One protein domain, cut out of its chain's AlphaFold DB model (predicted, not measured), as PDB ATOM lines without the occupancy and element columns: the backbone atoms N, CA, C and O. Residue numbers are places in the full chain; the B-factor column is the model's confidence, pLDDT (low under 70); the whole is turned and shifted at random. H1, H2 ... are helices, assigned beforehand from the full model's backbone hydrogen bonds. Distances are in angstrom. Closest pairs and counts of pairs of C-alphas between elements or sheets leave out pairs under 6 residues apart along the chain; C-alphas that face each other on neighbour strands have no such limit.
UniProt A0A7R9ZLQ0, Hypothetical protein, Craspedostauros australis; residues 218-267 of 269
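This is residues 218 to 267 of the 269 residues of the protein "Hypothetical protein" of Craspedostauros australis (UniProt A0A7R9ZLQ0). One long straight helix, H1, meets a short helix, H2, at its far end, and the two make an L-shaped corner. The long arm is H1, and the short arm is H2 with the unnamed tail of residues 264 to 267. The printed part has 50 residues with two named helices, H1 then H2, and no named strand; its class is all helix. It is extended, with a radius of gyration of the C-alphas of 17.8 A, and flat, spanning 52 by 27 by 7 A.

Begin with H1, residues 218 to 252, and look near its last residues for H2, residues 255 to 263. The two are close but not clearly touching: their closest C-alphas, those of Ile 249 and Tyr 257, are 6.9 A apart. Their lines stand at a steep tilt of 63 degrees, and they run opposite ways. Every O i to N i+4 pair is within hydrogen-bond range in H1, and 4 of 5 are in H2.

Find C-alpha 218 at (105.246, -24.134, 11.371); from there H1 runs 50.5 A to C-alpha 252 at (93.550, 20.955, -8.091). H2 runs 13.0 A from Leu 255 to C-alpha 263 at (92.039, 11.719, -21.864).

The C-alphas of Lys 218 and Leu 255, the two farthest apart, are 52.6 A apart. The printed part has no cut, and the link from H1 to H2 is tight. Residues 218 to 244 and 259 to 267 stand free. In the B-factor column, pLDDT is under 70 at residues 218, 220 and 253 to 267.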
ATOM      1  N   LYS A 218     104.410 -25.322  11.605       69.75
ATOM      2  CA  LYS A 218     105.246 -24.134  11.371       69.75
ATOM      3  C   LYS A 218     105.058 -23.563   9.966       69.75
ATOM      4  O   LYS A 218     105.032 -22.349   9.813       69.75
ATOM      5  N   ALA A 219     104.893 -24.394   8.942       72.25
ATOM      6  CA  ALA A 219     104.683 -23.980   7.558       72.25
ATOM      7  C   ALA A 219     103.290 -23.377   7.366       72.25
ATOM      8  O   ALA A 219     103.168 -22.329   6.732       72.25
ATOM      9  N   ARG A 220     102.247 -23.964   7.966       69.81
ATOM     10  CA  ARG A 220     100.894 -23.386   7.995       69.81
ATOM     11  C   ARG A 220     100.882 -22.054   8.745       69.81
ATOM     12  O   ARG A 220     100.333 -21.089   8.220       69.81
ATOM     13  N   ALA A 221     101.557 -21.961   9.892       76.88
ATOM     14  CA  ALA A 221     101.705 -20.714  10.644       76.88
ATOM     15  C   ALA A 221     102.484 -19.646   9.854       76.88
ATOM     16  O   ALA A 221     102.030 -18.510   9.747       76.88
ATOM     17  N   LYS A 222     103.607 -20.010   9.219       83.00
ATOM     18  CA  LYS A 222     104.382 -19.116   8.337       83.00
ATOM     19  C   LYS A 222     103.553 -18.645   7.143       83.00
ATOM     20  O   LYS A 222     103.594 -17.466   6.803       83.00
ATOM     21  N   LYS A 223     102.770 -19.534   6.527       85.31
ATOM     22  CA  LYS A 223     101.885 -19.210   5.399       85.31
ATOM     23  C   LYS A 223     100.751 -18.275   5.829       85.31
ATOM     24  O   LYS A 223     100.505 -17.282   5.148       85.31
ATOM     25  N   ALA A 224     100.117 -18.532   6.973       82.25
ATOM     26  CA  ALA A 224      99.100 -17.651   7.547       82.25
ATOM     27  C   ALA A 224      99.674 -16.267   7.896       82.25
ATOM     28  O   ALA A 224      99.103 -15.250   7.506       82.25
ATOM     29  N   ALA A 225     100.845 -16.218   8.537       91.19
ATOM     30  CA  ALA A 225     101.549 -14.974   8.842       91.19
ATOM     31  C   ALA A 225     101.920 -14.192   7.571       91.19
ATOM     32  O   ALA A 225     101.769 -12.972   7.522       91.19
ATOM     33  N   HIS A 226     102.354 -14.885   6.514       95.38
ATOM     34  CA  HIS A 226     102.648 -14.272   5.220       95.38
ATOM     35  C   HIS A 226     101.399 -13.645   4.582       95.38
ATOM     36  O   HIS A 226     101.465 -12.514   4.100       95.38
ATOM     37  N   PHE A 227     100.250 -14.330   4.605       92.44
ATOM     38  CA  PHE A 227      99.001 -13.762   4.088       92.44
ATOM     39  C   PHE A 227      98.517 -12.568   4.908       92.44
ATOM     40  O   PHE A 227      98.178 -11.545   4.318       92.44
ATOM     41  N   ALA A 228      98.577 -12.647   6.239       92.31
ATOM     42  CA  ALA A 228      98.228 -11.528   7.110       92.31
ATOM     43  C   ALA A 228      99.112 -10.296   6.839       92.31
ATOM     44  O   ALA A 228      98.609  -9.179   6.710       92.31
ATOM     45  N   ARG A 229     100.427 -10.496   6.666       95.81
ATOM     46  CA  ARG A 229     101.368  -9.420   6.318       95.81
ATOM     47  C   ARG A 229     101.056  -8.807   4.952       95.81
ATOM     48  O   ARG A 229     101.037  -7.587   4.823       95.81
ATOM     49  N   ARG A 230     100.761  -9.638   3.950       95.31
ATOM     50  CA  ARG A 230     100.414  -9.178   2.597       95.31
ATOM     51  C   ARG A 230      99.087  -8.421   2.563       95.31
ATOM     52  O   ARG A 230      98.945  -7.467   1.805       95.31
ATOM     53  N   GLU A 231      98.122  -8.813   3.388       94.62
ATOM     54  CA  GLU A 231      96.843  -8.114   3.509       94.62
ATOM     55  C   GLU A 231      97.009  -6.728   4.152       94.62
ATOM     56  O   GLU A 231      96.407  -5.757   3.687       94.62
ATOM     57  N   LEU A 232      97.869  -6.609   5.170       95.19
ATOM     58  CA  LEU A 232      98.232  -5.319   5.766       95.19
ATOM     59  C   LEU A 232      98.926  -4.402   4.752       95.19
ATOM     60  O   LEU A 232      98.502  -3.261   4.578       95.19
ATOM     61  N   GLU A 233      99.906  -4.916   4.010       96.19
ATOM     62  CA  GLU A 233     100.616  -4.158   2.970       96.19
ATOM     63  C   GLU A 233      99.665  -3.680   1.853       96.19
ATOM     64  O   GLU A 233      99.705  -2.526   1.412       96.19
ATOM     65  N   MET A 234      98.724  -4.529   1.433       94.19
ATOM     66  CA  MET A 234      97.680  -4.162   0.469       94.19
ATOM     67  C   MET A 234      96.743  -3.069   1.009       94.19
ATOM     68  O   MET A 234      96.348  -2.166   0.264       94.19
ATOM     69  N   ARG A 235      96.394  -3.100   2.302       95.38
ATOM     70  CA  ARG A 235      95.589  -2.041   2.934       95.38
ATOM     71  C   ARG A 235      96.349  -0.718   3.019       95.38
ATOM     72  O   ARG A 235      95.772   0.326   2.712       95.38
ATOM     73  N   GLU A 236      97.628  -0.738   3.376       96.94
ATOM     74  CA  GLU A 236      98.466   0.467   3.464       96.94
ATOM     75  C   GLU A 236      98.702   1.108   2.092       96.94
ATOM     76  O   GLU A 236      98.531   2.321   1.918       96.94
ATOM     77  N   THR A 237      99.019   0.304   1.076       95.62
ATOM     78  CA  THR A 237      99.179   0.790  -0.304       95.62
ATOM     79  C   THR A 237      97.876   1.365  -0.861       95.62
ATOM     80  O   THR A 237      97.897   2.380  -1.563       95.62
ATOM     81  N   LYS A 238      96.717   0.793  -0.514       96.50
ATOM     82  CA  LYS A 238      95.412   1.369  -0.865       96.50
ATOM     83  C   LYS A 238      95.179   2.711  -0.164       96.50
ATOM     84  O   LYS A 238      94.869   3.693  -0.839       96.50
ATOM     85  N   ARG A 239      95.418   2.789   1.149       95.25
ATOM     86  CA  ARG A 239      95.238   4.015   1.948       95.25
ATOM     87  C   ARG A 239      96.142   5.158   1.477       95.25
ATOM     88  O   ARG A 239      95.697   6.299   1.382       95.25
ATOM     89  N   THR A 240      97.393   4.866   1.123       95.56
ATOM     90  CA  THR A 240      98.331   5.869   0.585       95.56
ATOM     91  C   THR A 240      97.927   6.353  -0.808       95.56
ATOM     92  O   THR A 240      98.010   7.551  -1.084       95.56
ATOM     93  N   ARG A 241      97.427   5.466  -1.683       93.19
ATOM     94  CA  ARG A 241      96.868   5.851  -2.992       93.19
ATOM     95  C   ARG A 241      95.641   6.747  -2.842       93.19
ATOM     96  O   ARG A 241      95.543   7.751  -3.542       93.19
ATOM     97  N   GLU A 242      94.728   6.402  -1.940       92.88
ATOM     98  CA  GLU A 242      93.529   7.199  -1.654       92.88
ATOM     99  C   GLU A 242      93.889   8.562  -1.055       92.88
ATOM    100  O   GLU A 242      93.386   9.576  -1.526       92.88
ATOM    101  N   SER A 243      94.836   8.616  -0.114       93.88
ATOM    102  CA  SER A 243      95.333   9.872   0.463       93.88
ATOM    103  C   SER A 243      95.991  10.781  -0.581       93.88
ATOM    104  O   SER A 243      95.706  11.976  -0.616       93.88
ATOM    105  N   ARG A 244      96.813  10.230  -1.487       89.81
ATOM    106  CA  ARG A 244      97.396  11.007  -2.594       89.81
ATOM    107  C   ARG A 244      96.311  11.552  -3.515       89.81
ATOM    108  O   ARG A 244      96.333  12.738  -3.818       89.81
ATOM    109  N   LYS A 245      95.347  10.718  -3.922       87.81
ATOM    110  CA  LYS A 245      94.205  11.163  -4.739       87.81
ATOM    111  C   LYS A 245      93.416  12.271  -4.044       87.81
ATOM    112  O   LYS A 245      93.106  13.264  -4.686       87.81
ATOM    113  N   ALA A 246      93.140  12.128  -2.749       87.00
ATOM    114  CA  ALA A 246      92.426  13.131  -1.967       87.00
ATOM    115  C   ALA A 246      93.185  14.465  -1.917       87.00
ATOM    116  O   ALA A 246      92.599  15.500  -2.224       87.00
ATOM    117  N   LYS A 247      94.494  14.437  -1.626       87.81
ATOM    118  CA  LYS A 247      95.343  15.638  -1.623       87.81
ATOM    119  C   LYS A 247      95.340  16.332  -2.982       87.81
ATOM    120  O   LYS A 247      95.127  17.532  -3.073       87.81
ATOM    121  N   TYR A 248      95.497  15.561  -4.053       80.38
ATOM    122  CA  TYR A 248      95.436  16.103  -5.402       80.38
ATOM    123  C   TYR A 248      94.068  16.714  -5.743       80.38
ATOM    124  O   TYR A 248      94.028  17.772  -6.365       80.38
ATOM    125  N   ILE A 249      92.954  16.084  -5.358       81.62
ATOM    126  CA  ILE A 249      91.601  16.627  -5.579       81.62
ATOM    127  C   ILE A 249      91.430  17.958  -4.838       81.62
ATOM    128  O   ILE A 249      90.891  18.900  -5.420       81.62
ATOM    129  N   GLN A 250      91.923  18.038  -3.599       83.19
ATOM    130  CA  GLN A 250      91.899  19.248  -2.778       83.19
ATOM    131  C   GLN A 250      92.720  20.384  -3.411       83.19
ATOM    132  O   GLN A 250      92.214  21.495  -3.533       83.19
ATOM    133  N   ASP A 251      93.939  20.095  -3.879       80.56
ATOM    134  CA  ASP A 251      94.852  21.107  -4.433       80.56
ATOM    135  C   ASP A 251      94.471  21.556  -5.861       80.56
ATOM    136  O   ASP A 251      94.754  22.685  -6.257       80.56
ATOM    137  N   SER A 252      93.835  20.691  -6.664       71.00
ATOM    138  CA  SER A 252      93.550  20.955  -8.091       71.00
ATOM    139  C   SER A 252      92.091  21.308  -8.417       71.00
ATOM    140  O   SER A 252      91.748  21.464  -9.593       71.00
ATOM    141  N   GLY A 253      91.235  21.459  -7.400       64.69
ATOM    142  CA  GLY A 253      89.855  21.933  -7.559       64.69
ATOM    143  C   GLY A 253      88.902  20.939  -8.235       64.69
ATOM    144  O   GLY A 253      87.935  21.356  -8.867       64.69
ATOM    145  N   GLY A 254      89.172  19.630  -8.149       60.44
ATOM    146  CA  GLY A 254      88.294  18.543  -8.618       60.44
ATOM    147  C   GLY A 254      88.124  18.391 -10.140       60.44
ATOM    148  O   GLY A 254      88.088  17.263 -10.628       60.44
ATOM    149  N   LEU A 255      88.083  19.479 -10.919       58.22
ATOM    150  CA  LEU A 255      87.754  19.451 -12.354       58.22
ATOM    151  C   LEU A 255      88.880  18.891 -13.244       58.22
ATOM    152  O   LEU A 255      88.609  18.200 -14.226       58.22
ATOM    153  N   LYS A 256      90.154  19.155 -12.915       57.03
ATOM    154  CA  LYS A 256      91.299  18.698 -13.733       57.03
ATOM    155  C   LYS A 256      91.528  17.185 -13.659       57.03
ATOM    156  O   LYS A 256      91.988  16.589 -14.630       57.03
ATOM    157  N   TYR A 257      91.185  16.556 -12.536       54.62
ATOM    158  CA  TYR A 257      91.400  15.121 -12.330       54.62
ATOM    159  C   TYR A 257      90.499  14.258 -13.219       54.62
ATOM    160  O   TYR A 257      90.941  13.246 -13.764       54.62
ATOM    161  N   THR A 258      89.254  14.688 -13.418       60.38
ATOM    162  CA  THR A 258      88.285  14.011 -14.285       60.38
ATOM    163  C   THR A 258      88.675  14.141 -15.758       60.38
ATOM    164  O   THR A 258      88.616  13.156 -16.488       60.38
ATOM    165  N   ALA A 259      89.159  15.315 -16.181       62.59
ATOM    166  CA  ALA A 259      89.598  15.554 -17.559       62.59
ATOM    167  C   ALA A 259      90.822  14.703 -17.951       62.59
ATOM    168  O   ALA A 259      90.828  14.081 -19.011       62.59
ATOM    169  N   ILE A 260      91.830  14.598 -17.076       63.72
ATOM    170  CA  ILE A 260      93.030  13.777 -17.330       63.72
ATOM    171  C   ILE A 260      92.690  12.276 -17.346       63.72
ATOM    172  O   ILE A 260      93.205  11.529 -18.178       63.72
ATOM    173  N   ALA A 261      91.793  11.815 -16.465       62.44
ATOM    174  CA  ALA A 261      91.354  10.418 -16.451       62.44
ATOM    175  C   ALA A 261      90.545  10.030 -17.704       62.44
ATOM    176  O   ALA A 261      90.635   8.886 -18.153       62.44
ATOM    177  N   MET A 262      89.786  10.968 -18.285       63.44
ATOM    178  CA  MET A 262      89.087  10.755 -19.557       63.44
ATOM    179  C   MET A 262      90.045  10.766 -20.759       63.44
ATOM    180  O   MET A 262      89.903   9.915 -21.632       63.44
ATOM    181  N   ALA A 263      91.063  11.632 -20.769       64.62
ATOM    182  CA  ALA A 263      92.039  11.719 -21.864       64.62
ATOM    183  C   ALA A 263      92.939  10.471 -22.004       64.62
ATOM    184  O   ALA A 263      93.306  10.091 -23.112       64.62
ATOM    185  N   ASN A 264      93.264   9.783 -20.904       60.62
ATOM    186  CA  ASN A 264      94.090   8.567 -20.952       60.62
ATOM    187  C   ASN A 264      93.315   7.298 -21.350       60.62
ATOM    188  O   ASN A 264      93.932   6.281 -21.655       60.62
ATOM    189  N   ARG A 265      91.974   7.330 -21.358       60.03
ATOM    190  CA  ARG A 265      91.151   6.212 -21.854       60.03
ATOM    191  C   ARG A 265      91.045   6.182 -23.377       60.03
ATOM    192  O   ARG A 265      90.831   5.114 -23.931       60.03
ATOM    193  N   THR A 266      91.207   7.322 -24.041       57.50
ATOM    194  CA  THR A 266      91.043   7.458 -25.497       57.50
ATOM    195  C   THR A 266      92.288   7.103 -26.312       57.50
ATOM    196  O   THR A 266      92.198   7.035 -27.527       57.50
ATOM    197  N   VAL A 267      93.445   6.869 -25.680       57.38
ATOM    198  CA  VAL A 267      94.724   6.597 -26.380       57.38
ATOM    199  C   VAL A 267      95.078   5.096 -26.403       57.38
ATOM    200  O   VAL A 267      96.086   4.703 -26.976       57.38
TER     201      VAL A 267